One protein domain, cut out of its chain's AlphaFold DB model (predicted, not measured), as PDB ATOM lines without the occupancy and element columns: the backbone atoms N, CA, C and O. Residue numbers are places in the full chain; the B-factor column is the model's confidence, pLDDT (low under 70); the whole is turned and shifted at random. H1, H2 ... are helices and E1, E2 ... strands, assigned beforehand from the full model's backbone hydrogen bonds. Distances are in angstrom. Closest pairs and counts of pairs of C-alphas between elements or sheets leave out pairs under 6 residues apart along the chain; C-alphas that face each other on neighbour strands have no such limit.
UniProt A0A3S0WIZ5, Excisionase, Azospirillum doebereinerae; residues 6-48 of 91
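AT A GLANCE: This is residues 6 to 48 of the 91 residues of the protein "Excisionase" of Azospirillum doebereinerae (UniProt A0A3S0WIZ5). Two short helices and a two-stranded hairpin make a small, rounded triangle of three parts: H1 and H2 stand crosswise to each other, and the hairpin E1 E2 has its strand E2 toward both. H1 starts beside H2 and E2 and points away from them, while E1 is on the far side of E2 from H1. The printed part has 43 residues, in the order H1, H2, E1, E2; the sheet, E1 - E2, is antiparallel, and the class is mixed, helices and strands. It is compact, with a radius of gyration of the C-alphas of 9.4 A and spans of 26 by 19 by 17 A.

IN THESE COORDINATES: H1, residues 7 to 14, begins at C-alpha 7 (38.296, 31.304, -43.201) and is 10.4 A long. H2, residues 21 to 29, is 12.3 A long. E1 is residues 38 to 40, 6.3 A. E2, residues 43 to 46, 10.1 A, ends at C-alpha 46 (40.310, 35.283, -47.536).

HOW THE PARTS SIT: H1 and H2 touch, their closest C-alphas being those of Leu 7 and Leu 24, 6.6 A apart. Their lines are about perpendicular, at 83 degrees. The closest C-alphas of H1 and E2 are those of Leu 7 and Tyr 45, 6.0 A apart. Those of H2 and E2 are Ala 28 and Tyr 44, 7.5 A. H1 and E1 are apart. E1 and E2 form a hairpin, with N 38 and O 45 at 2.8 A and N 40 and O 43 at 2.9 A, within hydrogen-bond range. In H1 and H2 every O i to N i+4 pair is within hydrogen-bond range.

THE WHOLE: The two C-alphas farthest apart, those of Thr 16 and Gly 41, are 28.0 A apart. The printed part has no cut. The link from E1 to E2 is tight; those from H1 to H2 and from H2 to E1 are short. The mean pLDDT of the printed part is 92.9, and no printed residue is under 70.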
ATOM      1  N   THR A   6      38.120  36.103 -42.057       94.75
ATOM      2  CA  THR A   6      38.670  34.808 -41.643       94.75
ATOM      3  C   THR A   6      38.081  33.653 -42.463       94.75
ATOM      4  O   THR A   6      36.976  33.750 -43.001       94.75
ATOM      5  N   LEU A   7      38.799  32.523 -42.543       93.06
ATOM      6  CA  LEU A   7      38.296  31.304 -43.201       93.06
ATOM      7  C   LEU A   7      36.941  30.834 -42.649       93.06
ATOM      8  O   LEU A   7      36.108  30.362 -43.418       93.06
ATOM      9  N   GLU A   8      36.724  30.941 -41.336       93.44
ATOM     10  CA  GLU A   8      35.457  30.550 -40.704       93.44
ATOM     11  C   GLU A   8      34.303  31.465 -41.112       93.44
ATOM     12  O   GLU A   8      33.225  30.974 -41.445       93.44
ATOM     13  N   GLU A   9      34.519  32.781 -41.120       93.81
ATOM     14  CA  GLU A   9      33.505  33.738 -41.574       93.81
ATOM     15  C   GLU A   9      33.176  33.539 -43.051       93.81
ATOM     16  O   GLU A   9      32.003  33.479 -43.416       93.81
ATOM     17  N   TRP A  10      34.198  33.352 -43.890       94.38
ATOM     18  CA  TRP A  10      34.006  33.042 -45.303       94.38
ATOM     19  C   TRP A  10      33.196  31.755 -45.489       94.38
ATOM     20  O   TRP A  10      32.257  31.728 -46.285       94.38
ATOM     21  N   ALA A  11      33.497  30.705 -44.723       94.06
ATOM     22  CA  ALA A  11      32.772  29.443 -44.801       94.06
ATOM     23  C   ALA A  11      31.306  29.590 -44.370       94.06
ATOM     24  O   ALA A  11      30.420  29.064 -45.038       94.06
ATOM     25  N   ARG A  12      31.037  30.344 -43.299       93.94
ATOM     26  CA  ARG A  12      29.671  30.644 -42.838       93.94
ATOM     27  C   ARG A  12      28.874  31.464 -43.851       93.94
ATOM     28  O   ARG A  12      27.668  31.286 -43.950       93.94
ATOM     29  N   ALA A  13      29.536  32.348 -44.595       92.50
ATOM     30  CA  ALA A  13      28.894  33.153 -45.631       92.50
ATOM     31  C   ALA A  13      28.614  32.360 -46.922       92.50
ATOM     32  O   ALA A  13      27.638  32.645 -47.611       92.50
ATOM     33  N   ASN A  14      29.459  31.380 -47.261       91.25
ATOM     34  CA  ASN A  14      29.372  30.635 -48.524       91.25
ATOM     35  C   ASN A  14      28.600  29.311 -48.420       91.25
ATOM     36  O   ASN A  14      28.108  28.818 -49.434       91.25
ATOM     37  N   TYR A  15      28.503  28.718 -47.227       91.94
ATOM     38  CA  TYR A  15      27.906  27.400 -47.023       91.94
ATOM     39  C   TYR A  15      26.829  27.437 -45.941       91.94
ATOM     40  O   TYR A  15      27.069  27.905 -44.831       91.94
ATOM     41  N   THR A  16      25.675  26.828 -46.223       91.94
ATOM     42  CA  THR A  16      24.615  26.600 -45.223       91.94
ATOM     43  C   THR A  16      25.111  25.740 -44.059       91.94
ATOM     44  O   THR A  16      24.742  25.956 -42.909       91.94
ATOM     45  N   THR A  17      25.974  24.766 -44.354       93.56
ATOM     46  CA  THR A  17      26.636  23.922 -43.356       93.56
ATOM     47  C   THR A  17      28.143  24.043 -43.553       93.56
ATOM     48  O   THR A  17      28.696  23.382 -44.436       93.56
ATOM     49  N   PRO A  18      28.817  24.922 -42.792       92.75
ATOM     50  CA  PRO A  18      30.238  25.155 -42.979       92.75
ATOM     51  C   PRO A  18      31.049  23.906 -42.593       92.75
ATOM     52  O   PRO A  18      30.754  23.262 -41.582       92.75
ATOM     53  N   PRO A  19      32.085  23.552 -43.371       92.38
ATOM     54  CA  PRO A  19      32.995  22.473 -43.012       92.38
ATOM     55  C   PRO A  19      33.830  22.839 -41.776       92.38
ATOM     56  O   PRO A  19      33.974  24.006 -41.410       92.38
ATOM     57  N   SER A  20      34.430  21.829 -41.143       94.94
ATOM     58  CA  SER A  20      35.283  22.035 -39.968       94.94
ATOM     59  C   SER A  20      36.525  22.878 -40.286       94.94
ATOM     60  O   SER A  20      37.071  22.833 -41.392       94.94
ATOM     61  N   GLN A  21      37.038  23.594 -39.283       92.25
ATOM     62  CA  GLN A  21      38.220  24.455 -39.414       92.25
ATOM     63  C   GLN A  21      39.450  23.716 -39.974       92.25
ATOM     64  O   GLN A  21      40.167  24.253 -40.816       92.25
ATOM     65  N   GLY A  22      39.666  22.455 -39.580       94.19
ATOM     66  CA  GLY A  22      40.748  21.629 -40.130       94.19
ATOM     67  C   GLY A  22      40.612  21.390 -41.639       94.19
ATOM     68  O   GLY A  22      41.607  21.421 -42.364       94.19
ATOM     69  N   THR A  23      39.382  21.231 -42.130       94.25
ATOM     70  CA  THR A  23      39.096  21.099 -43.565       94.25
ATOM     71  C   THR A  23      39.375  22.405 -44.304       94.25
ATOM     72  O   THR A  23      40.021  22.386 -45.350       94.25
ATOM     73  N   LEU A  24      38.968  23.541 -43.732       93.62
ATOM     74  CA  LEU A  24      39.234  24.872 -44.289       93.62
ATOM     75  C   LEU A  24      40.736  25.165 -44.382       93.62
ATOM     76  O   LEU A  24      41.225  25.615 -45.416       93.62
ATOM     77  N   TRP A  25      41.497  24.848 -43.333       93.19
ATOM     78  CA  TRP A  25      42.957  24.967 -43.352       93.19
ATOM     79  C   TRP A  25      43.590  24.067 -44.403       93.19
ATOM     80  O   TRP A  25      44.536  24.475 -45.078       93.19
ATOM     81  N   ARG A  26      43.065  22.850 -44.570       93.94
ATOM     82  CA  ARG A  26      43.518  21.941 -45.619       93.94
ATOM     83  C   ARG A  26      43.264  22.531 -47.008       93.94
ATOM     84  O   ARG A  26      44.166  22.521 -47.834       93.94
ATOM     85  N   TRP A  27      42.094  23.121 -47.251       94.31
ATOM     86  CA  TRP A  27      41.800  23.816 -48.508       94.31
ATOM     87  C   TRP A  27      42.727  24.999 -48.773       94.31
ATOM     88  O   TRP A  27      43.185  25.156 -49.902       94.31
ATOM     89  N   ALA A  28      43.052  25.788 -47.747       93.31
ATOM     90  CA  ALA A  28      44.005  26.885 -47.874       93.31
ATOM     91  C   ALA A  28      45.418  26.389 -48.227       93.31
ATOM     92  O   ALA A  28      46.059  26.944 -49.114       93.31
ATOM     93  N   ARG A  29      45.887  25.310 -47.583       92.19
ATOM     94  CA  ARG A  29      47.204  24.702 -47.858       92.19
ATOM     95  C   ARG A  29      47.279  24.057 -49.241       92.19
ATOM     96  O   ARG A  29      48.324  24.110 -49.873       92.19
ATOM     97  N   GLU A  30      46.185  23.458 -49.697       93.38
ATOM     98  CA  GLU A  30      46.087  22.789 -50.999       93.38
ATOM     99  C   GLU A  30      45.668  23.736 -52.139       93.38
ATOM    100  O   GLU A  30      45.338  23.267 -53.225       93.38
ATOM    101  N   ALA A  31      45.652  25.056 -51.909       90.88
ATOM    102  CA  ALA A  31      45.269  26.069 -52.898       90.88
ATOM    103  C   ALA A  31      43.891  25.823 -53.556       90.88
ATOM    104  O   ALA A  31      43.668  26.144 -54.722       90.88
ATOM    105  N   ARG A  32      42.935  25.276 -52.792       92.12
ATOM    106  CA  ARG A  32      41.556  25.010 -53.245       92.12
ATOM    107  C   ARG A  32      40.616  26.209 -53.108       92.12
ATOM    108  O   ARG A  32      39.423  26.073 -53.348       92.12
ATOM    109  N   ILE A  33      41.109  27.367 -52.681       93.56
ATOM    110  CA  ILE A  33      40.326  28.603 -52.558       93.56
ATOM    111  C   ILE A  33      40.977  29.651 -53.454       93.56
ATOM    112  O   ILE A  33      42.192  29.845 -53.380       93.56
ATOM    113  N   HIS A  34      40.177  30.305 -54.297       91.94
ATOM    114  CA  HIS A  34      40.656  31.304 -55.246       91.94
ATOM    115  C   HIS A  34      39.837  32.603 -55.178       91.94
ATOM    116  O   HIS A  34      38.614  32.532 -55.324       91.94
ATOM    117  N   PRO A  35      40.471  33.788 -55.053       90.94
ATOM    118  CA  PRO A  35      41.921  34.016 -54.978       90.94
ATOM    119  C   PRO A  35      42.562  33.423 -53.712       90.94
ATOM    120  O   PRO A  35      41.868  33.121 -52.741       90.94
ATOM    121  N   ALA A  36      43.878  33.190 -53.772       91.44
ATOM    122  CA  ALA A  36      44.609  32.465 -52.735       91.44
ATOM    123  C   ALA A  36      44.488  33.154 -51.357       91.44
ATOM    124  O   ALA A  36      44.591  34.381 -51.289       91.44
ATOM    125  N   PRO A  37      44.306  32.392 -50.264       93.38
ATOM    126  CA  PRO A  37      44.280  32.941 -48.912       93.38
ATOM    127  C   PRO A  37      45.607  33.594 -48.510       93.38
ATOM    128  O   PRO A  37      46.680  33.036 -48.745       93.38
ATOM    129  N   GLU A  38      45.534  34.709 -47.791       93.00
ATOM    130  CA  GLU A  38      46.683  35.349 -47.155       93.00
ATOM    131  C   GLU A  38      46.926  34.754 -45.766       93.00
ATOM    132  O   GLU A  38      46.043  34.742 -44.906       93.00
ATOM    133  N   LYS A  39      48.138  34.255 -45.516       93.69
ATOM    134  CA  LYS A  39      48.520  33.746 -44.196       93.69
ATOM    135  C   LYS A  39      49.048  34.889 -43.332       93.69
ATOM    136  O   LYS A  39      50.125  35.411 -43.600       93.69
ATOM    137  N   GLN A  40      48.338  35.213 -42.254       93.19
ATOM    138  CA  GLN A  40      48.768  36.207 -41.271       93.19
ATOM    139  C   GLN A  40      48.934  35.522 -39.908       93.19
ATOM    140  O   GLN A  40      47.972  35.118 -39.249       93.19
ATOM    141  N   GLY A  41      50.192  35.318 -39.508       91.38
ATOM    142  CA  GLY A  41      50.548  34.581 -38.297       91.38
ATOM    143  C   GLY A  41      50.031  33.139 -38.318       91.38
ATOM    144  O   GLY A  41      50.496  32.299 -39.097       91.38
ATOM    145  N   ARG A  42      49.078  32.848 -37.427       88.38
ATOM    146  CA  ARG A  42      48.491  31.512 -37.233       88.38
ATOM    147  C   ARG A  42      47.162  31.314 -37.972       88.38
ATOM    148  O   ARG A  42      46.643  30.201 -37.975       88.38
ATOM    149  N   SER A  43      46.654  32.367 -38.606       90.69
ATOM    150  CA  SER A  43      45.349  32.398 -39.262       90.69
ATOM    151  C   SER A  43      45.492  32.656 -40.759       90.69
ATOM    152  O   SER A  43      46.488  33.210 -41.228       90.69
ATOM    153  N   TYR A  44      44.478  32.240 -41.513       93.56
ATOM    154  CA  TYR A  44      44.344  32.560 -42.929       93.56
ATOM    155  C   TYR A  44      43.179  33.515 -43.127       93.56
ATOM    156  O   TYR A  44      42.115  33.349 -42.522       93.56
ATOM    157  N   TYR A  45      43.400  34.463 -44.019       93.69
ATOM    158  CA  TYR A  45      42.459  35.487 -44.406       93.69
ATOM    159  C   TYR A  45      42.131  35.331 -45.882       93.69
ATOM    160  O   TYR A  45      42.985  35.005 -46.703       93.69
ATOM    161  N   VAL A  46      40.866  35.516 -46.211       94.75
ATOM    162  CA  VAL A  46      40.310  35.283 -47.536       94.75
ATOM    163  C   VAL A  46      39.463  36.477 -47.925       94.75
ATOM    164  O   VAL A  46      38.846  37.131 -47.082       94.75
ATOM    165  N   ARG A  47      39.429  36.768 -49.221       93.62
ATOM    166  CA  ARG A  47      38.516  37.773 -49.748       93.62
ATOM    167  C   ARG A  47      37.072  37.244 -49.759       93.62
ATOM    168  O   ARG A  47      36.866  36.063 -50.033       93.62
ATOM    169  N   PRO A  48      36.055  38.089 -49.523       91.62
ATOM    170  CA  PRO A  48      34.643  37.699 -49.553       91.62
ATOM    171  C   PRO A  48      34.222  37.050 -50.871       91.62
ATOM    172  O   PRO A  48      33.358  36.181 -50.878       91.62
TER     173      PRO A  48